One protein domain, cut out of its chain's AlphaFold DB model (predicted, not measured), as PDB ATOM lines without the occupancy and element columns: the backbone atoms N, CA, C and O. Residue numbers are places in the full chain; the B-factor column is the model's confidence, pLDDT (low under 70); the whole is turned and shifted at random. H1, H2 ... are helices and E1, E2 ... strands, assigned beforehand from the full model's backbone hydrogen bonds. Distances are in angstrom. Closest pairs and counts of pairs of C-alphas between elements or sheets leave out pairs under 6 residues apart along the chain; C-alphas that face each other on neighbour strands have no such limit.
ATOM      1  N   VAL A 127       6.295 -20.250 -36.877       62.97
ATOM      2  CA  VAL A 127       7.751 -20.141 -37.017       62.97
ATOM      3  C   VAL A 127       8.445 -21.313 -36.358       62.97
ATOM      4  O   VAL A 127       8.081 -21.789 -35.287       62.97
ATOM      5  N   VAL A 128       9.507 -21.745 -37.011       62.25
ATOM      6  CA  VAL A 128      10.477 -22.667 -36.462       62.25
ATOM      7  C   VAL A 128      11.747 -21.874 -36.156       62.25
ATOM      8  O   VAL A 128      12.197 -21.060 -36.961       62.25
ATOM      9  N   LEU A 129      12.339 -22.083 -34.987       64.56
ATOM     10  CA  LEU A 129      13.578 -21.428 -34.587       64.56
ATOM     11  C   LEU A 129      14.708 -22.445 -34.604       64.56
ATOM     12  O   LEU A 129      14.642 -23.508 -33.979       64.56
ATOM     13  N   THR A 130      15.782 -22.099 -35.301       57.66
ATOM     14  CA  THR A 130      17.024 -22.868 -35.247       57.66
ATOM     15  C   THR A 130      17.986 -22.155 -34.312       57.66
ATOM     16  O   THR A 130      18.297 -20.976 -34.511       57.66
ATOM     17  N   LYS A 131      18.451 -22.853 -33.273       49.75
ATOM     18  CA  LYS A 131      19.460 -22.308 -32.369       49.75
ATOM     19  C   LYS A 131      20.795 -22.194 -33.087       49.75
ATOM     20  O   LYS A 131      21.214 -23.090 -33.818       49.75
ATOM     21  N   TRP A 132      21.484 -21.098 -32.806       48.44
ATOM     22  CA  TRP A 132      22.896 -20.936 -33.095       48.44
ATOM     23  C   TRP A 132      23.678 -20.953 -31.780       48.44
ATOM     24  O   TRP A 132      23.573 -20.023 -30.979       48.44
ATOM     25  N   ASP A 133      24.477 -21.993 -31.543       49.12
ATOM     26  CA  ASP A 133      25.387 -22.004 -30.396       49.12
ATOM     27  C   ASP A 133      26.640 -21.174 -30.712       49.12
ATOM     28  O   ASP A 133      27.599 -21.663 -31.309       49.12
ATOM     29  N   LYS A 134      26.661 -19.912 -30.249       42.91
ATOM     30  CA  LYS A 134      27.831 -19.010 -30.347       42.91
ATOM     31  C   LYS A 134      29.114 -19.604 -29.742       42.91
ATOM     32  O   LYS A 134      30.207 -19.201 -30.127       42.91
ATOM     33  N   ALA A 135      28.995 -20.541 -28.797       41.38
ATOM     34  CA  ALA A 135      30.121 -21.119 -28.061       41.38
ATOM     35  C   ALA A 135      30.804 -22.304 -28.773       41.38
ATOM     36  O   ALA A 135      31.902 -22.706 -28.383       41.38
ATOM     37  N   SER A 136      30.192 -22.869 -29.814       40.50
ATOM     38  CA  SER A 136      30.695 -24.085 -30.443       40.50
ATOM     39  C   SER A 136      31.450 -23.766 -31.736       40.50
ATOM     40  O   SER A 136      30.863 -23.415 -32.756       40.50
ATOM     41  N   ARG A 137      32.782 -23.954 -31.735       43.59
ATOM     42  CA  ARG A 137      33.600 -23.974 -32.974       43.59
ATOM     43  C   ARG A 137      33.216 -25.133 -33.906       43.59
ATOM     44  O   ARG A 137      33.650 -25.183 -35.053       43.59
ATOM     45  N   THR A 138      32.394 -26.053 -33.414       38.66
ATOM     46  CA  THR A 138      31.674 -27.055 -34.187       38.66
ATOM     47  C   THR A 138      30.258 -26.553 -34.439       38.66
ATOM     48  O   THR A 138      29.409 -26.607 -33.558       38.66
ATOM     49  N   LEU A 139      29.989 -26.078 -35.653       44.47
ATOM     50  CA  LEU A 139      28.637 -25.959 -36.202       44.47
ATOM     51  C   LEU A 139      27.945 -27.332 -36.118       44.47
ATOM     52  O   LEU A 139      27.986 -28.095 -37.085       44.47
ATOM     53  N   SER A 140      27.383 -27.704 -34.966       46.31
ATOM     54  CA  SER A 140      26.498 -28.859 -34.868       46.31
ATOM     55  C   SER A 140      25.358 -28.554 -35.826       46.31
ATOM     56  O   SER A 140      24.688 -27.538 -35.659       46.31
ATOM     57  N   GLN A 141      25.253 -29.344 -36.899       53.72
ATOM     58  CA  GLN A 141      24.295 -29.150 -37.989       53.72
ATOM     59  C   GLN A 141      22.958 -28.671 -37.430       53.72
ATOM     60  O   GLN A 141      22.332 -29.407 -36.673       53.72
ATOM     61  N   GLY A 142      22.587 -27.430 -37.764       58.97
ATOM     62  CA  GLY A 142      21.487 -26.707 -37.136       58.97
ATOM     63  C   GLY A 142      20.170 -27.430 -37.353       58.97
ATOM     64  O   GLY A 142      19.543 -27.276 -38.403       58.97
ATOM     65  N   SER A 143      19.792 -28.251 -36.378       69.62
ATOM     66  CA  SER A 143      18.437 -28.738 -36.224       69.62
ATOM     67  C   SER A 143      17.586 -27.647 -35.592       69.62
ATOM     68  O   SER A 143      18.079 -26.700 -34.974       69.62
ATOM     69  N   VAL A 144      16.284 -27.791 -35.766       81.38
ATOM     70  CA  VAL A 144      15.289 -27.009 -35.038       81.38
ATOM     71  C   VAL A 144      15.488 -27.199 -33.539       81.38
ATOM     72  O   VAL A 144      15.697 -28.327 -33.098       81.38
ATOM     73  N   ASP A 145      15.422 -26.101 -32.792       81.19
ATOM     74  CA  ASP A 145      15.525 -26.102 -31.329       81.19
ATOM     75  C   ASP A 145      14.198 -25.720 -30.676       81.19
ATOM     76  O   ASP A 145      13.807 -26.328 -29.690       81.19
ATOM     77  N   ILE A 146      13.481 -24.742 -31.246       89.56
ATOM     78  CA  ILE A 146      12.219 -24.256 -30.683       89.56
ATOM     79  C   ILE A 146      11.157 -24.153 -31.776       89.56
ATOM     80  O   ILE A 146      11.425 -23.697 -32.891       89.56
ATOM     81  N   TYR A 147       9.934 -24.543 -31.438       91.75
ATOM     82  CA  TYR A 147       8.746 -24.304 -32.248       91.75
ATOM     83  C   TYR A 147       7.964 -23.139 -31.653       91.75
ATOM     84  O   TYR A 147       7.814 -23.057 -30.438       91.75
ATOM     85  N   ALA A 148       7.466 -22.227 -32.486       92.38
ATOM     86  CA  ALA A 148       6.724 -21.071 -32.003       92.38
ATOM     87  C   ALA A 148       5.559 -20.696 -32.922       92.38
ATOM     88  O   ALA A 148       5.635 -20.785 -34.149       92.38
ATOM     89  N   ALA A 149       4.470 -20.216 -32.331       92.12
ATOM     90  CA  ALA A 149       3.321 -19.694 -33.057       92.12
ATOM     91  C   ALA A 149       3.046 -18.245 -32.650       92.12
ATOM     92  O   ALA A 149       3.121 -17.888 -31.472       92.12
ATOM     93  N   GLN A 150       2.716 -17.399 -33.627       91.50
ATOM     94  CA  GLN A 150       2.330 -16.021 -33.355       91.50
ATOM     95  C   GLN A 150       0.843 -15.944 -33.027       91.50
ATOM     96  O   GLN A 150      -0.004 -16.405 -33.791       91.50
ATOM     97  N   CYS A 151       0.509 -15.315 -31.903       92.00
ATOM     98  CA  CYS A 151      -0.879 -15.045 -31.557       92.00
ATOM     99  C   CYS A 151      -1.490 -14.027 -32.525       92.00
ATOM    100  O   CYS A 151      -0.970 -12.925 -32.677       92.00
ATOM    101  N   LYS A 152      -2.650 -14.341 -33.104       90.25
ATOM    102  CA  LYS A 152      -3.380 -13.431 -33.996       90.25
ATOM    103  C   LYS A 152      -3.798 -12.116 -33.328       90.25
ATOM    104  O   LYS A 152      -3.811 -11.087 -33.994       90.25
ATOM    105  N   ASN A 153      -4.124 -12.139 -32.035       91.25
ATOM    106  CA  ASN A 153      -4.687 -10.970 -31.351       91.25
ATOM    107  C   ASN A 153      -3.618  -9.987 -30.861       91.25
ATOM    108  O   ASN A 153      -3.759  -8.785 -31.049       91.25
ATOM    109  N   CYS A 154      -2.564 -10.491 -30.213       92.44
ATOM    110  CA  CYS A 154      -1.528  -9.648 -29.602       92.44
ATOM    111  C   CYS A 154      -0.193  -9.660 -30.354       92.44
ATOM    112  O   CYS A 154       0.717  -8.937 -29.964       92.44
ATOM    113  N   LEU A 155      -0.057 -10.490 -31.397       90.12
ATOM    114  CA  LEU A 155       1.151 -10.648 -32.217       90.12
ATOM    115  C   LEU A 155       2.401 -11.124 -31.457       90.12
ATOM    116  O   LEU A 155       3.493 -11.169 -32.026       90.12
ATOM    117  N   LYS A 156       2.245 -11.535 -30.194       90.31
ATOM    118  CA  LYS A 156       3.307 -12.131 -29.377       90.31
ATOM    119  C   LYS A 156       3.557 -13.577 -29.803       90.31
ATOM    120  O   LYS A 156       2.616 -14.296 -30.157       90.31
ATOM    121  N   TRP A 157       4.813 -14.002 -29.732       91.12
ATOM    122  CA  TRP A 157       5.211 -15.380 -30.001       91.12
ATOM    123  C   TRP A 157       5.035 -16.241 -28.754       91.12
ATOM    124  O   TRP A 157       5.413 -15.844 -27.648       91.12
ATOM    125  N   ARG A 158       4.441 -17.417 -28.944       91.88
ATOM    126  CA  ARG A 158       4.306 -18.458 -27.926       91.88
ATOM    127  C   ARG A 158       5.113 -19.667 -28.346       91.88
ATOM    128  O   ARG A 158       5.020 -20.088 -29.499       91.88
ATOM    129  N   GLU A 159       5.892 -20.195 -27.417       91.88
ATOM    130  CA  GLU A 159       6.614 -21.445 -27.607       91.88
ATOM    131  C   GLU A 159       5.609 -22.598 -27.651       91.88
ATOM    132  O   GLU A 159       4.615 -22.594 -26.922       91.88
ATOM    133  N   ILE A 160       5.841 -23.559 -28.536       91.94
ATOM    134  CA  ILE A 160       5.033 -24.763 -28.679       91.94
ATOM    135  C   ILE A 160       5.899 -25.945 -28.260       91.94
ATOM    136  O   ILE A 160       6.971 -26.164 -28.824       91.94
ATOM    137  N   ASP A 161       5.415 -26.704 -27.283       90.06
ATOM    138  CA  ASP A 161       6.236 -27.679 -26.559       90.06
ATOM    139  C   ASP A 161       6.605 -28.894 -27.424       90.06
ATOM    140  O   ASP A 161       7.642 -29.529 -27.221       90.06
ATOM    141  N   THR A 162       5.754 -29.240 -28.397       90.56
ATOM    142  CA  THR A 162       5.933 -30.426 -29.243       90.56
ATOM    143  C   THR A 162       5.871 -30.095 -30.728       90.56
ATOM    144  O   THR A 162       5.127 -29.217 -31.175       90.56
ATOM    145  N   GLN A 163       6.632 -30.853 -31.520       89.38
ATOM    146  CA  GLN A 163       6.587 -30.743 -32.972       89.38
ATOM    147  C   GLN A 163       5.183 -31.065 -33.500       89.38
ATOM    148  O   GLN A 163       4.692 -30.389 -34.396       89.38
ATOM    149  N   GLU A 164       4.518 -32.075 -32.946       91.38
ATOM    150  CA  GLU A 164       3.201 -32.530 -33.381       91.38
ATOM    151  C   GLU A 164       2.125 -31.448 -33.192       91.38
ATOM    152  O   GLU A 164       1.318 -31.216 -34.096       91.38
ATOM    153  N   GLU A 165       2.137 -30.743 -32.057       91.62
ATOM    154  CA  GLU A 165       1.238 -29.610 -31.817       91.62
ATOM    155  C   GLU A 165       1.531 -28.447 -32.772       91.62
ATOM    156  O   GLU A 165       0.609 -27.868 -33.355       91.62
ATOM    157  N   PHE A 166       2.812 -28.146 -32.999       92.44
ATOM    158  CA  PHE A 166       3.223 -27.123 -33.954       92.44
ATOM    159  C   PHE A 166       2.736 -27.442 -35.372       92.44
ATOM    160  O   PHE A 166       2.214 -26.566 -36.067       92.44
ATOM    161  N   GLU A 167       2.866 -28.699 -35.806       93.06
ATOM    162  CA  GLU A 167       2.372 -29.155 -37.103       93.06
ATOM    163  C   GLU A 167       0.841 -29.061 -37.207       93.06
ATOM    164  O   GLU A 167       0.343 -28.711 -38.277       93.06
ATOM    165  N   GLU A 168       0.094 -29.286 -36.116       92.25
ATOM    166  CA  GLU A 168      -1.359 -29.048 -36.062       92.25
ATOM    167  C   GLU A 168      -1.681 -27.591 -36.376       92.25
ATOM    168  O   GLU A 168      -2.424 -27.301 -37.317       92.25
ATOM    169  N   ILE A 169      -1.082 -26.681 -35.602       91.75
ATOM    170  CA  ILE A 169      -1.326 -25.242 -35.697       91.75
ATOM    171  C   ILE A 169      -0.962 -24.760 -37.102       91.75
ATOM    172  O   ILE A 169      -1.752 -24.084 -37.754       91.75
ATOM    173  N   ARG A 170       0.212 -25.158 -37.605       91.88
ATOM    174  CA  ARG A 170       0.699 -24.810 -38.945       91.88
ATOM    175  C   ARG A 170      -0.223 -25.316 -40.055       91.88
ATOM    176  O   ARG A 170      -0.416 -24.604 -41.041       91.88
ATOM    177  N   SER A 171      -0.768 -26.527 -39.924       92.12
ATOM    178  CA  SER A 171      -1.583 -27.149 -40.976       92.12
ATOM    179  C   SER A 171      -2.915 -26.449 -41.224       92.12
ATOM    180  O   SER A 171      -3.416 -26.492 -42.344       92.12
ATOM    181  N   LYS A 172      -3.443 -25.758 -40.210       90.62
ATOM    182  CA  LYS A 172      -4.739 -25.071 -40.255       90.62
ATOM    183  C   LYS A 172      -4.620 -23.563 -40.073       90.62
ATOM    184  O   LYS A 172      -5.632 -22.902 -39.911       90.62
ATOM    185  N   VAL A 173      -3.412 -22.998 -40.095       88.75
ATOM    186  CA  VAL A 173      -3.148 -21.629 -39.610       88.75
ATOM    187  C   VAL A 173      -3.984 -20.538 -40.296       88.75
ATOM    188  O   VAL A 173      -4.271 -19.506 -39.691       88.75
ATOM    189  N   THR A 174      -4.400 -20.761 -41.547       87.50
ATOM    190  CA  THR A 174      -5.252 -19.811 -42.284       87.50
ATOM    191  C   THR A 174      -6.712 -19.865 -41.823       87.50
ATOM    192  O   THR A 174      -7.365 -18.828 -41.732       87.50
ATOM    193  N   GLU A 175      -7.216 -21.058 -41.512       90.00
ATOM    194  CA  GLU A 175      -8.605 -21.301 -41.094       90.00
ATOM    195  C   GLU A 175      -8.777 -21.114 -39.580       90.00
ATOM    196  O   GLU A 175      -9.705 -20.451 -39.119       90.00
ATOM    197  N   GLU A 176      -7.825 -21.639 -38.810       90.56
ATOM    198  CA  GLU A 176      -7.737 -21.586 -37.355       90.56
ATOM    199  C   GLU A 176      -6.419 -20.913 -36.925       90.56
ATOM    200  O   GLU A 176      -5.452 -21.587 -36.550       90.56
ATOM    201  N   PRO A 177      -6.349 -19.569 -36.954       89.81
ATOM    202  CA  PRO A 177      -5.178 -18.850 -36.479       89.81
ATOM    203  C   PRO A 177      -4.890 -19.143 -35.009       89.81
ATOM    204  O   PRO A 177      -5.798 -19.320 -34.192       89.81
ATOM    205  N   PHE A 178      -3.613 -19.125 -34.646       90.94
ATOM    206  CA  PHE A 178      -3.207 -19.366 -33.269       90.94
ATOM    207  C   PHE A 178      -3.636 -18.221 -32.336       90.94
ATOM    208  O   PHE A 178      -3.476 -17.037 -32.644       90.94
ATOM    209  N   LEU A 179      -4.150 -18.583 -31.159       91.38
ATOM    210  CA  LEU A 179      -4.556 -17.669 -30.092       91.38
ATOM    211  C   LEU A 179      -3.900 -18.108 -28.782       91.38
ATOM    212  O   LEU A 179      -3.861 -19.302 -28.495       91.38
ATOM    213  N   CYS A 180      -3.461 -17.154 -27.952       91.19
ATOM    214  CA  CYS A 180      -2.868 -17.465 -26.639       91.19
ATOM    215  C   CYS A 180      -3.799 -18.332 -25.774       91.19
ATOM    216  O   CYS A 180      -3.344 -19.248 -25.107       91.19
ATOM    217  N   SER A 181      -5.118 -18.138 -25.868       89.06
ATOM    218  CA  SER A 181      -6.103 -18.934 -25.123       89.06
ATOM    219  C   SER A 181      -6.054 -20.442 -25.405       89.06
ATOM    220  O   SER A 181      -6.639 -21.211 -24.649       89.06
ATOM    221  N   ARG A 182      -5.396 -20.876 -26.490       84.44
ATOM    222  CA  ARG A 182      -5.221 -22.293 -26.837       84.44
ATOM    223  C   ARG A 182      -4.170 -22.989 -25.967       84.44
ATOM    224  O   ARG A 182      -4.260 -24.198 -25.791       84.44
ATOM    225  N   LYS A 183      -3.203 -22.248 -25.417       81.06
ATOM    226  CA  LYS A 183      -2.155 -22.780 -24.538       81.06
ATOM    227  C   LYS A 183      -2.511 -22.479 -23.082       81.06
ATOM    228  O   LYS A 183      -2.813 -21.338 -22.726       81.06
ATOM    229  N   ALA A 184      -2.476 -23.513 -22.241       75.94
ATOM    230  CA  ALA A 184      -2.720 -23.371 -20.811       75.94
ATOM    231  C   ALA A 184      -1.725 -22.370 -20.202       75.94
ATOM    232  O   ALA A 184      -0.540 -22.395 -20.524       75.94
ATOM    233  N   ASN A 185      -2.211 -21.490 -19.325       73.00
ATOM    234  CA  ASN A 185      -1.414 -20.452 -18.658       73.00
ATOM    235  C   ASN A 185      -0.802 -19.385 -19.584       73.00
ATOM    236  O   ASN A 185       0.122 -18.693 -19.170       73.00
ATOM    237  N   SER A 186      -1.311 -19.210 -20.809       80.75
ATOM    238  CA  SER A 186      -0.897 -18.092 -21.660       80.75
ATOM    239  C   SER A 186      -2.078 -17.182 -22.003       80.75
ATOM    240  O   SER A 186      -3.142 -17.633 -22.428       80.75
ATOM    241  N   SER A 187      -1.902 -15.877 -21.801       90.88
ATOM    242  CA  SER A 187      -2.898 -14.848 -22.124       90.88
ATOM    243  C   SER A 187      -2.302 -13.810 -23.075       90.88
ATOM    244  O   SER A 187      -1.104 -13.817 -23.358       90.88
ATOM    245  N   CYS A 188      -3.130 -12.917 -23.616       93.06
ATOM    246  CA  CYS A 188      -2.611 -11.812 -24.423       93.06
ATOM    247  C   CYS A 188      -1.929 -10.729 -23.579       93.06
ATOM    248  O   CYS A 188      -1.160  -9.953 -24.145       93.06
ATOM    249  N   ASP A 189      -2.170 -10.694 -22.271       91.94
ATOM    250  CA  ASP A 189      -1.627  -9.686 -21.357       91.94
ATOM    251  C   ASP A 189      -0.206 -10.046 -20.911       91.94
ATOM    252  O   ASP A 189       0.660  -9.175 -20.850       91.94
ATOM    253  N   GLU A 190       0.076 -11.341 -20.755       89.69
ATOM    254  CA  GLU A 190       1.413 -11.846 -20.433       89.69
ATOM    255  C   GLU A 190       2.444 -11.499 -21.526       89.69
ATOM    256  O   GLU A 190       2.095 -11.455 -22.721       89.69
ATOM    257  N   PRO A 191       3.724 -11.270 -21.169       91.12
ATOM    258  CA  PRO A 191       4.803 -11.105 -22.145       91.12
ATOM    259  C   PRO A 191       4.905 -12.340 -23.047       91.12
ATOM    260  O   PRO A 191       4.441 -13.413 -22.672       91.12
ATOM    261  N   GLY A 192       5.443 -12.183 -24.259       89.19
ATOM    262  CA  GLY A 192       5.673 -13.317 -25.159       89.19
ATOM    263  C   GLY A 192       6.688 -14.293 -24.565       89.19
ATOM    264  O   GLY A 192       7.552 -13.883 -23.796       89.19
ATOM    265  N   ASP A 193       6.591 -15.567 -24.938       89.94
ATOM    266  CA  ASP A 193       7.548 -16.584 -24.475       89.94
ATOM    267  C   ASP A 193       8.921 -16.340 -25.129       89.94
ATOM    268  O   ASP A 193       9.969 -16.628 -24.555       89.94
ATOM    269  N   ILE A 194       8.901 -15.786 -26.348       88.94
ATOM    270  CA  ILE A 194      10.074 -15.504 -27.171       88.94
ATOM    271  C   ILE A 194       9.887 -14.143 -27.841       88.94
ATOM    272  O   ILE A 194       8.797 -13.810 -28.316       88.94
ATOM    273  N   GLU A 195      10.958 -13.362 -27.913       87.50
ATOM    274  CA  GLU A 195      10.992 -12.100 -28.646       87.50
ATOM    275  C   GLU A 195      11.702 -12.275 -29.987       87.50
ATOM    276  O   GLU A 195      12.666 -13.029 -30.104       87.50
ATOM    277  N   TYR A 196      11.214 -11.573 -31.010       85.19
ATOM    278  CA  TYR A 196      11.855 -11.567 -32.319       85.19
ATOM    279  C   TYR A 196      13.158 -10.767 -32.260       85.19
ATOM    280  O   TYR A 196      13.138  -9.537 -32.241       85.19
ATOM    281  N   ASP A 197      14.284 -11.474 -32.229       84.19
ATOM    282  CA  ASP A 197      15.621 -10.896 -32.158       84.19
ATOM    283  C   ASP A 197      16.632 -11.640 -33.055       84.19
ATOM    284  O   ASP A 197      16.335 -12.672 -33.660       84.19
ATOM    285  N   SER A 198      17.856 -11.113 -33.136       82.62
ATOM    286  CA  SER A 198      18.974 -11.714 -33.876       82.62
ATOM    287  C   SER A 198      19.833 -12.661 -33.024       82.62
ATOM    288  O   SER A 198      20.954 -13.015 -33.402       82.62
ATOM    289  N   THR A 199      19.347 -13.090 -31.852       81.94
ATOM    290  CA  THR A 199      20.075 -14.062 -31.017       81.94
ATOM    291  C   THR A 199      20.023 -15.468 -31.606       81.94
ATOM    292  O   THR A 199      20.920 -16.279 -31.354       81.94
ATOM    293  N   ARG A 200      19.000 -15.745 -32.423       85.06
ATOM    294  CA  ARG A 200      18.742 -17.006 -33.122       85.06
ATOM    295  C   ARG A 200      18.318 -16.711 -34.555       85.06
ATOM    296  O   ARG A 200      17.846 -15.622 -34.849       85.06
ATOM    297  N   THR A 201      18.432 -17.704 -35.431       86.81
ATOM    298  CA  THR A 201      17.925 -17.570 -36.799       86.81
ATOM    299  C   THR A 201      16.474 -18.017 -36.862       86.81
ATOM    300  O   THR A 201      16.140 -19.162 -36.539       86.81
ATOM    301  N   TRP A 202      15.624 -17.093 -37.294       90.25
ATOM    302  CA  TRP A 202      14.193 -17.284 -37.451       90.25
ATOM    303  C   TRP A 202      13.894 -17.859 -38.825       90.25
ATOM    304  O   TRP A 202      14.397 -17.371 -39.843       90.25
ATOM    305  N   VAL A 203      13.054 -18.893 -38.869       90.12
ATOM    306  CA  VAL A 203      12.616 -19.479 -40.132       90.12
ATOM    307  C   VAL A 203      11.110 -19.699 -40.121       90.12
ATOM    308  O   VAL A 203      10.533 -20.188 -39.158       90.12
ATOM    309  N   ILE A 204      10.444 -19.316 -41.201       89.88
ATOM    310  CA  ILE A 204       8.986 -19.281 -41.258       89.88
ATOM    311  C   ILE A 204       8.498 -20.323 -42.252       89.88
ATOM    312  O   ILE A 204       8.859 -20.274 -43.431       89.88
ATOM    313  N   ASP A 205       7.693 -21.277 -41.787       89.19
ATOM    314  CA  ASP A 205       7.104 -22.275 -42.675       89.19
ATOM    315  C   ASP A 205       6.027 -21.635 -43.571       89.19
ATOM    316  O   ASP A 205       5.417 -20.615 -43.246       89.19
ATOM    317  N   LYS A 206       5.776 -22.265 -44.722       86.62
ATOM    318  CA  LYS A 206       4.640 -21.902 -45.575       86.62
ATOM    319  C   LYS A 206       3.323 -22.158 -44.812       86.62
ATOM    320  O   LYS A 206       3.216 -23.201 -44.156       86.62
ATOM    321  N   PRO A 207       2.309 -21.279 -44.923       85.94
ATOM    322  CA  PRO A 207       1.000 -21.535 -44.328       85.94
ATOM    323  C   PRO A 207       0.357 -22.805 -44.901       85.94
ATOM    324  O   PRO A 207       0.561 -23.144 -46.072       85.94
ATOM    325  N   ASN A 208      -0.419 -23.497 -44.062       88.00
ATOM    326  CA  ASN A 208      -1.165 -24.723 -44.382       88.00
ATOM    327  C   ASN A 208      -0.297 -25.848 -44.958       88.00
ATOM    328  O   ASN A 208      -0.760 -26.695 -45.722       88.00
ATOM    329  N   LEU A 209       0.990 -25.850 -44.614       89.81
ATOM    330  CA  LEU A 209       1.850 -26.986 -44.892       89.81
ATOM    331  C   LEU A 209       1.218 -28.217 -44.184       89.81
ATOM    332  O   LEU A 209       0.750 -28.087 -43.049       89.81
ATOM    333  N   PRO A 210       1.152 -29.403 -44.807       90.56
ATOM    334  CA  PRO A 210       0.485 -30.549 -44.198       90.56
ATOM    335  C   PRO A 210       1.250 -31.067 -42.975       90.56
ATOM    336  O   PRO A 210       2.428 -30.739 -42.751       90.56
ATOM    337  N   LYS A 211       0.562 -31.867 -42.159       93.00
ATOM    338  CA  LYS A 211       1.201 -32.640 -41.091       93.00
ATOM    339  C   LYS A 211       2.055 -33.749 -41.676       93.00
ATOM    340  O   LYS A 211       1.757 -34.284 -42.742       93.00
ATOM    341  N   THR A 212       3.078 -34.132 -40.935       92.94
ATOM    342  CA  THR A 212       3.851 -35.324 -41.243       92.94
ATOM    343  C   THR A 212       2.980 -36.573 -41.045       92.94
ATOM    344  O   THR A 212       2.291 -36.675 -40.025       92.94
ATOM    345  N   PRO A 213       2.994 -37.536 -41.986       92.81
ATOM    346  CA  PRO A 213       2.293 -38.803 -41.810       92.81
ATOM    347  C   PRO A 213       2.721 -39.537 -40.536       92.81
ATOM    348  O   PRO A 213       3.889 -39.503 -40.142       92.81
ATOM    349  N   GLN A 214       1.776 -40.235 -39.902       90.12
ATOM    350  CA  GLN A 214       2.009 -40.911 -38.628       90.12
ATOM    351  C   GLN A 214       3.188 -41.896 -38.706       90.12
ATOM    352  O   GLN A 214       3.319 -42.666 -39.655       90.12
ATOM    353  N   GLY A 215       4.047 -41.866 -37.685       89.06
ATOM    354  CA  GLY A 215       5.260 -42.686 -37.603       89.06
ATOM    355  C   GLY A 215       6.489 -42.044 -38.252       89.06
ATOM    356  O   GLY A 215       7.615 -42.405 -37.913       89.06
ATOM    357  N   PHE A 216       6.309 -41.053 -39.120       93.38
ATOM    358  CA  PHE A 216       7.415 -40.287 -39.681       93.38
ATOM    359  C   PHE A 216       7.646 -39.013 -38.870       93.38
ATOM    360  O   PHE A 216       6.736 -38.486 -38.234       93.38
ATOM    361  N   LYS A 217       8.873 -38.490 -38.912       92.81
ATOM    362  CA  LYS A 217       9.209 -37.179 -38.339       92.81
ATOM    363  C   LYS A 217       9.875 -36.299 -39.383       92.81
ATOM    364  O   LYS A 217      10.853 -36.723 -40.003       92.81
ATOM    365  N   ARG A 218       9.381 -35.073 -39.571       92.25
ATOM    366  CA  ARG A 218      10.037 -34.074 -40.425       92.25
ATOM    367  C   ARG A 218      11.201 -33.444 -39.664       92.25
ATOM    368  O   ARG A 218      11.022 -32.934 -38.567       92.25
ATOM    369  N   SER A 219      12.392 -33.459 -40.243       90.62
ATOM    370  CA  SER A 219      13.600 -32.847 -39.691       90.62
ATOM    371  C   SER A 219      14.116 -31.789 -40.657       90.62
ATOM    372  O   SER A 219      14.290 -32.057 -41.845       90.62
ATOM    373  N   LEU A 220      14.350 -30.580 -40.152       90.81
ATOM    374  CA  LEU A 220      14.921 -29.483 -40.924       90.81
ATOM    375  C   LEU A 220      16.383 -29.302 -40.539       90.81
ATOM    376  O   LEU A 220      16.713 -29.275 -39.354       90.81
ATOM    377  N   VAL A 221      17.243 -29.168 -41.546       88.25
ATOM    378  CA  VAL A 221      18.671 -28.909 -41.354       88.25
ATOM    379  C   VAL A 221      19.049 -27.636 -42.092       88.25
ATOM    380  O   VAL A 221      18.918 -27.554 -43.316       88.25
ATOM    381  N   LEU A 222      19.546 -26.653 -41.347       87.25
ATOM    382  CA  LEU A 222      20.070 -25.413 -41.904       87.25
ATOM    383  C   LEU A 222      21.436 -25.644 -42.561       87.25
ATOM    384  O   LEU A 222      22.340 -26.250 -41.974       87.25
ATOM    385  N   ARG A 223      21.597 -25.161 -43.797       88.00
ATOM    386  CA  ARG A 223      22.892 -25.185 -44.487       88.00
ATOM    387  C   ARG A 223      23.882 -24.231 -43.826       88.00
ATOM    388  O   ARG A 223      23.505 -23.206 -43.272       88.00
ATOM    389  N   LYS A 224      25.176 -24.544 -43.944       83.50
ATOM    390  CA  LYS A 224      26.265 -23.745 -43.347       83.50
ATOM    391  C   LYS A 224      26.332 -22.305 -43.868       83.50
ATOM    392  O   LYS A 224      26.867 -21.448 -43.178       83.50
ATOM    393  N   ASP A 225      25.841 -22.081 -45.081       82.81
ATOM    394  CA  ASP A 225      25.803 -20.787 -45.764       82.81
ATOM    395  C   ASP A 225      24.488 -20.027 -45.533       82.81
ATOM    396  O   ASP A 225      24.280 -18.989 -46.144       82.81
ATOM    397  N   TYR A 226      23.574 -20.552 -44.703       83.38
ATOM    398  CA  TYR A 226      22.276 -19.931 -44.416       83.38
ATOM    399  C   TYR A 226      21.408 -19.657 -45.652       83.38
ATOM    400  O   TYR A 226      20.447 -18.891 -45.600       83.38
ATOM    401  N   SER A 227      21.701 -20.323 -46.770       85.44
ATOM    402  CA  SER A 227      20.966 -20.124 -48.017       85.44
ATOM    403  C   SER A 227      19.563 -20.726 -47.960       85.44
ATOM    404  O   SER A 227      18.621 -20.194 -48.550       85.44
ATOM    405  N   LYS A 228      19.421 -21.875 -47.287       89.06
ATOM    406  CA  LYS A 228      18.188 -22.666 -47.255       89.06
ATOM    407  C   LYS A 228      18.195 -23.682 -46.109       89.06
ATOM    408  O   LYS A 228      19.264 -24.107 -45.664       89.06
ATOM    409  N   LEU A 229      17.007 -24.127 -45.696       90.12
ATOM    410  CA  LEU A 229      16.843 -25.341 -44.898       90.12
ATOM    411  C   LEU A 229      16.490 -26.512 -45.814       90.12
ATOM    412  O   LEU A 229      15.586 -26.432 -46.646       90.12
ATOM    413  N   ASP A 230      17.200 -27.619 -45.650       90.81
ATOM    414  CA  ASP A 230      16.852 -28.873 -46.305       90.81
ATOM    415  C   ASP A 230      15.899 -29.666 -45.395       90.81
ATOM    416  O   ASP A 230      16.185 -29.874 -44.212       90.81
ATOM    417  N   ALA A 231      14.768 -30.108 -45.950       91.81
ATOM    418  CA  ALA A 231      13.813 -30.971 -45.266       91.81
ATOM    419  C   ALA A 231      14.159 -32.451 -45.478       91.81
ATOM    420  O   ALA A 231      14.428 -32.890 -46.597       91.81
ATOM    421  N   TYR A 232      14.118 -33.211 -44.392       93.75
ATOM    422  CA  TYR A 232      14.305 -34.655 -44.349       93.75
ATOM    423  C   TYR A 232      13.127 -35.290 -43.625       93.75
ATOM    424  O   TYR A 232      12.533 -34.682 -42.737       93.75
ATOM    425  N   TYR A 233      12.843 -36.544 -43.946       94.75
ATOM    426  CA  TYR A 233      11.905 -37.364 -43.194       94.75
ATOM    427  C   TYR A 233      12.637 -38.529 -42.549       94.75
ATOM    428  O   TYR A 233      13.414 -39.227 -43.197       94.75
ATOM    429  N   ILE A 234      12.410 -38.711 -41.256       94.19
ATOM    430  CA  ILE A 234      12.938 -39.820 -40.471       94.19
ATOM    431  C   ILE A 234      11.838 -40.874 -40.402       94.19
ATOM    432  O   ILE A 234      10.727 -40.572 -39.968       94.19
ATOM    433  N   THR A 235      12.132 -42.086 -40.864       93.75
ATOM    434  CA  THR A 235      11.205 -43.222 -40.778       93.75
ATOM    435  C   THR A 235      11.102 -43.739 -39.336       93.75
ATOM    436  O   THR A 235      12.000 -43.463 -38.536       93.75
ATOM    437  N   PRO A 236      10.087 -44.555 -38.991       90.94
ATOM    438  CA  PRO A 236      10.033 -45.225 -37.685       90.94
ATOM    439  C   PRO A 236      11.286 -46.054 -37.360       90.94
ATOM    440  O   PRO A 236      11.670 -46.173 -36.203       90.94
ATOM    441  N   ALA A 237      11.958 -46.581 -38.391       88.88
ATOM    442  CA  ALA A 237      13.224 -47.307 -38.273       88.88
ATOM    443  C   ALA A 237      14.459 -46.388 -38.119       88.88
ATOM    444  O   ALA A 237      15.589 -46.867 -38.071       88.88
ATOM    445  N   GLY A 238      14.273 -45.065 -38.095       90.50
ATOM    446  CA  GLY A 238      15.337 -44.072 -37.935       90.50
ATOM    447  C   GLY A 238      16.080 -43.697 -39.222       90.50
ATOM    448  O   GLY A 238      17.026 -42.907 -39.175       90.50
ATOM    449  N   LYS A 239      15.674 -44.213 -40.390       93.12
ATOM    450  CA  LYS A 239      16.323 -43.888 -41.669       93.12
ATOM    451  C   LYS A 239      15.941 -42.474 -42.106       93.12
ATOM    452  O   LYS A 239      14.764 -42.132 -42.134       93.12
ATOM    453  N   LYS A 240      16.933 -41.664 -42.487       93.81
ATOM    454  CA  LYS A 240      16.716 -40.329 -43.066       93.81
ATOM    455  C   LYS A 240      16.493 -40.439 -44.572       93.81
ATOM    456  O   LYS A 240      17.326 -41.008 -45.270       93.81
ATOM    457  N   LEU A 241      15.397 -39.865 -45.049       95.31
ATOM    458  CA  LEU A 241      15.008 -39.790 -46.454       95.31
ATOM    459  C   LEU A 241      14.961 -38.319 -46.870       95.31
ATOM    460  O   LEU A 241      14.381 -37.485 -46.171       95.31
ATOM    461  N   ARG A 242      15.598 -37.985 -47.990       94.06
ATOM    462  CA  ARG A 242      15.758 -36.607 -48.477       94.06
ATOM    463  C   ARG A 242      14.854 -36.287 -49.662       94.06
ATOM    464  O   ARG A 242      14.631 -35.119 -49.963       94.06
ATOM    465  N   THR A 243      14.354 -37.302 -50.359       94.88
ATOM    466  CA  THR A 243      13.598 -37.106 -51.598       94.88
ATOM    467  C   THR A 243      12.291 -37.882 -51.604       94.88
ATOM    468  O   THR A 243      12.149 -38.923 -50.965       94.88
ATOM    469  N   ARG A 244      11.326 -37.398 -52.393       94.62
ATOM    470  CA  ARG A 244      10.055 -38.100 -52.609       94.62
ATOM    471  C   ARG A 244      10.253 -39.491 -53.221       94.62
ATOM    472  O   ARG A 244       9.520 -40.409 -52.879       94.62
ATOM    473  N   ASN A 245      11.258 -39.655 -54.083       95.62
ATOM    474  CA  ASN A 245      11.573 -40.944 -54.703       95.62
ATOM    475  C   ASN A 245      12.088 -41.956 -53.673       95.62
ATOM    476  O   ASN A 245      11.680 -43.114 -53.702       95.62
ATOM    477  N   GLU A 246      12.933 -41.521 -52.734       95.56
ATOM    478  CA  GLU A 246      13.378 -42.362 -51.616       95.56
ATOM    479  C   GLU A 246      12.212 -42.784 -50.718       95.56
ATOM    480  O   GLU A 246      12.163 -43.933 -50.286       95.56
ATOM    481  N   ILE A 247      11.253 -41.885 -50.474       95.00
ATOM    482  CA  ILE A 247      10.025 -42.209 -49.739       95.00
ATOM    483  C   ILE A 247       9.178 -43.221 -50.505       95.00
ATOM    484  O   ILE A 247       8.746 -44.207 -49.923       95.00
ATOM    485  N   ALA A 248       8.963 -43.018 -51.805       94.25
ATOM    486  CA  ALA A 248       8.196 -43.951 -52.624       94.25
ATOM    487  C   ALA A 248       8.827 -45.354 -52.640       94.25
ATOM    488  O   ALA A 248       8.114 -46.347 -52.516       94.25
ATOM    489  N   ALA A 249      10.159 -45.436 -52.735       94.69
ATOM    490  CA  ALA A 249      10.888 -46.695 -52.619       94.69
ATOM    491  C   ALA A 249      10.712 -47.321 -51.226       94.69
ATOM    492  O   ALA A 249      10.362 -48.491 -51.124       94.69
ATOM    493  N   PHE A 250      10.853 -46.529 -50.157       93.75
ATOM    494  CA  PHE A 250      10.650 -47.005 -48.788       93.75
ATOM    495  C   PHE A 250       9.232 -47.552 -48.566       93.75
ATOM    496  O   PHE A 250       9.085 -48.644 -48.034       93.75
ATOM    497  N   LEU A 251       8.191 -46.840 -49.006       93.25
ATOM    498  CA  LEU A 251       6.799 -47.283 -48.865       93.25
ATOM    499  C   LEU A 251       6.502 -48.552 -49.677       93.25
ATOM    500  O   LEU A 251       5.699 -49.376 -49.255       93.25
ATOM    501  N   LYS A 252       7.160 -48.733 -50.829       92.25
ATOM    502  CA  LYS A 252       7.045 -49.959 -51.631       92.25
ATOM    503  C   LYS A 252       7.645 -51.170 -50.913       92.25
ATOM    504  O   LYS A 252       7.079 -52.257 -50.993       92.25
ATOM    505  N   ASP A 253       8.760 -50.969 -50.216       93.25
ATOM    506  CA  ASP A 253       9.465 -52.025 -49.485       93.25
ATOM    507  C   ASP A 253       8.831 -52.325 -48.110       93.25
ATOM    508  O   ASP A 253       9.118 -53.366 -47.522       93.25
ATOM    509  N   ASN A 254       7.965 -51.436 -47.605       91.31
ATOM    510  CA  ASN A 254       7.351 -51.502 -46.273       91.31
ATOM    511  C   ASN A 254       5.813 -51.376 -46.386       91.31
ATOM    512  O   ASN A 254       5.246 -50.301 -46.147       91.31
ATOM    513  N   PRO A 255       5.109 -52.451 -46.797       87.25
ATOM    514  CA  PRO A 255       3.672 -52.427 -47.074       87.25
ATOM    515  C   PRO A 255       2.785 -52.265 -45.825       87.25
ATOM    516  O   PRO A 255       1.561 -52.207 -45.958       87.25
ATOM    517  N   GLU A 256       3.355 -52.207 -44.620       87.75
ATOM    518  CA  GLU A 256       2.646 -51.914 -43.372       87.75
ATOM    519  C   GLU A 256       2.106 -50.475 -43.307       87.75
ATOM    520  O   GLU A 256       1.088 -50.237 -42.660       87.75
ATOM    521  N   PHE A 257       2.704 -49.529 -44.040       85.25
ATOM    522  CA  PHE A 257       2.272 -48.125 -44.096       85.25
ATOM    523  C   PHE A 257       1.120 -47.898 -45.091       85.25
ATOM    524  O   PHE A 257       1.144 -46.974 -45.908       85.25
ATOM    525  N   LYS A 258       0.089 -48.756 -45.049       78.50
ATOM    526  CA  LYS A 258      -1.079 -48.646 -45.938       78.50
ATOM    527  C   LYS A 258      -1.794 -47.313 -45.713       78.50
ATOM    528  O   LYS A 258      -2.140 -46.974 -44.587       78.50
ATOM    529  N   GLY A 259      -2.051 -46.587 -46.799       82.94
ATOM    530  CA  GLY A 259      -2.748 -45.297 -46.763       82.94
ATOM    531  C   GLY A 259      -1.833 -44.075 -46.676       82.94
ATOM    532  O   GLY A 259      -2.336 -42.963 -46.776       82.94
ATOM    533  N   VAL A 260      -0.515 -44.264 -46.560       89.94
ATOM    534  CA  VAL A 260       0.468 -43.186 -46.715       89.94
ATOM    535  C   VAL A 260       1.045 -43.237 -48.127       89.94
ATOM    536  O   VAL A 260       1.503 -44.278 -48.597       89.94
ATOM    537  N   SER A 261       1.030 -42.105 -48.814       92.00
ATOM    538  CA  SER A 261       1.543 -41.923 -50.167       92.00
ATOM    539  C   SER A 261       2.753 -40.991 -50.172       92.00
ATOM    540  O   SER A 261       2.927 -40.145 -49.298       92.00
ATOM    541  N   ALA A 262       3.596 -41.083 -51.202       91.50
ATOM    542  CA  ALA A 262       4.742 -40.180 -51.340       91.50
ATOM    543  C   ALA A 262       4.328 -38.700 -51.536       91.50
ATOM    544  O   ALA A 262       5.140 -37.795 -51.335       91.50
ATOM    545  N   SER A 263       3.078 -38.444 -51.934       91.69
ATOM    546  CA  SER A 263       2.483 -37.105 -52.040       91.69
ATOM    547  C   SER A 263       2.179 -36.458 -50.691       91.69
ATOM    548  O   SER A 263       2.159 -35.234 -50.627       91.69
ATOM    549  N   ASP A 264       2.021 -37.245 -49.624       91.62
ATOM    550  CA  ASP A 264       1.729 -36.724 -48.280       91.62
ATOM    551  C   ASP A 264       2.959 -36.082 -47.616       91.62
ATOM    552  O   ASP A 264       2.871 -35.477 -46.551       91.62
ATOM    553  N   PHE A 265       4.127 -36.198 -48.256       93.31
ATOM    554  CA  PHE A 265       5.387 -35.645 -47.784       93.31
ATOM    555  C   PHE A 265       5.742 -34.360 -48.536       93.31
ATOM    556  O   PHE A 265       5.942 -34.342 -49.761       93.31
ATOM    557  N   ASP A 266       5.884 -33.283 -47.766       92.12
ATOM    558  CA  ASP A 266       6.185 -31.946 -48.251       92.12
ATOM    559  C   ASP A 266       7.620 -31.521 -47.882       92.12
ATOM    560  O   ASP A 266       7.997 -31.336 -46.722       92.12
ATOM    561  N   PHE A 267       8.436 -31.340 -48.919       92.25
ATOM    562  CA  PHE A 267       9.843 -30.948 -48.817       92.25
ATOM    563  C   PHE A 267      10.061 -29.432 -48.957       92.25
ATOM    564  O   PHE A 267      11.184 -28.984 -49.205       92.25
ATOM    565  N   SER A 268       9.003 -28.627 -48.839       90.50
ATOM    566  CA  SER A 268       9.093 -27.169 -48.866       90.50
ATOM    567  C   SER A 268      10.029 -26.686 -47.765       90.50
ATOM    568  O   SER A 268       9.934 -27.108 -46.610       90.50
ATOM    569  N   SER A 269      10.946 -25.797 -48.139       88.44
ATOM    570  CA  SER A 269      11.840 -25.147 -47.185       88.44
ATOM    571  C   SER A 269      11.115 -23.977 -46.537       88.44
ATOM    572  O   SER A 269      10.568 -23.151 -47.275       88.44
ATOM    573  N   PRO A 270      11.193 -23.839 -45.204       90.19
ATOM    574  CA  PRO A 270      10.863 -22.590 -44.548       90.19
ATOM    575  C   PRO A 270      11.683 -21.433 -45.131       90.19
ATOM    576  O   PRO A 270      12.802 -21.619 -45.634       90.19
ATOM    577  N   LYS A 271      11.123 -20.231 -45.048       89.94
ATOM    578  CA  LYS A 271      11.784 -18.982 -45.399       89.94
ATOM    579  C   LYS A 271      12.695 -18.545 -44.257       89.94
ATOM    580  O   LYS A 271      12.224 -18.368 -43.142       89.94
ATOM    581  N   ILE A 272      13.968 -18.316 -44.549       89.69
ATOM    582  CA  ILE A 272      14.928 -17.780 -43.578       89.69
ATOM    583  C   ILE A 272      14.749 -16.264 -43.468       89.69
ATOM    584  O   ILE A 272      14.664 -15.571 -44.487       89.69
ATOM    585  N   MET A 273      14.713 -15.756 -42.240       88.25
ATOM    586  CA  MET A 273      14.674 -14.327 -41.948       88.25
ATOM    587  C   MET A 273      16.097 -13.765 -41.933       88.25
ATOM    588  O   MET A 273      16.866 -14.023 -41.008       88.25
ATOM    589  N   GLN A 274      16.460 -13.057 -43.005       86.75
ATOM    590  CA  GLN A 274      17.836 -12.613 -43.268       86.75
ATOM    591  C   GLN A 274      18.388 -11.688 -42.175       86.75
ATOM    592  O   GLN A 274      19.539 -11.816 -41.786       86.75
ATOM    593  N   ASP A 275      17.538 -10.837 -41.608       86.06
ATOM    594  CA  ASP A 275      17.838  -9.928 -40.497       86.06
ATOM    595  C   ASP A 275      18.157 -10.638 -39.167       86.06
ATOM    596  O   ASP A 275      18.600 -10.007 -38.210       86.06
ATOM    597  N   THR A 276      17.976 -11.959 -39.112       86.50
ATOM    598  CA  THR A 276      18.269 -12.804 -37.943       86.50
ATOM    599  C   THR A 276      19.451 -13.756 -38.178       86.50
ATOM    600  O   THR A 276      19.733 -14.648 -37.371       86.50
ATOM    601  N   ILE A 277      20.152 -13.607 -39.306       84.69
ATOM    602  CA  ILE A 277      21.374 -14.358 -39.604       84.69
ATOM    603  C   ILE A 277      22.557 -13.680 -38.888       84.69
ATOM    604  O   ILE A 277      22.686 -12.459 -38.941       84.69
ATOM    605  N   PRO A 278      23.455 -14.433 -38.224       79.81
ATOM    606  CA  PRO A 278      24.634 -13.847 -37.591       79.81
ATOM    607  C   PRO A 278      25.570 -13.145 -38.595       79.81
ATOM    608  O   PRO A 278      26.029 -13.762 -39.557       79.81
TER     609      PRO A 278
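This is residues 127 to 278 of the 298 residues of the protein "Methyl-CpG-binding domain-containing protein 4" of Glycine soja (UniProt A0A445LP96). This flat domain has little regular structure: a twisted antiparallel sheet, E3 E2 E1 E4, with H1 over one face, hairpin E5-E6 beside it and H2 beyond. Two named helices and six strands, class mixed, hold 50 of 152 printed residues. It is compact, radius of gyration of the C-alphas 16.6 A, spanning 51 by 40 by 21 A.

E1, residues 127 to 130, E2, 144 to 150, and E3, 157 to 160, form a meander of successive antiparallel neighbours, N 129 and O 146 within hydrogen-bond range, 2.8 A. H1, 163 to 171, is over E2. E5, 217 to 222, and E6, 229 to 234, form a hairpin: N 219 to O 232, 2.8 A. Both helices keep every O i to N i+4 pair within range.

Find C-alpha 127 at (7.751, -20.141, -37.017); E4 is residues 201 to 204; H2 is residues 244 to 253, with C-alpha 253 at (9.465, -52.025, -49.485).

The printed part has no cut, a long link at 172 to 200 and pLDDT under 70 at 127 to 143.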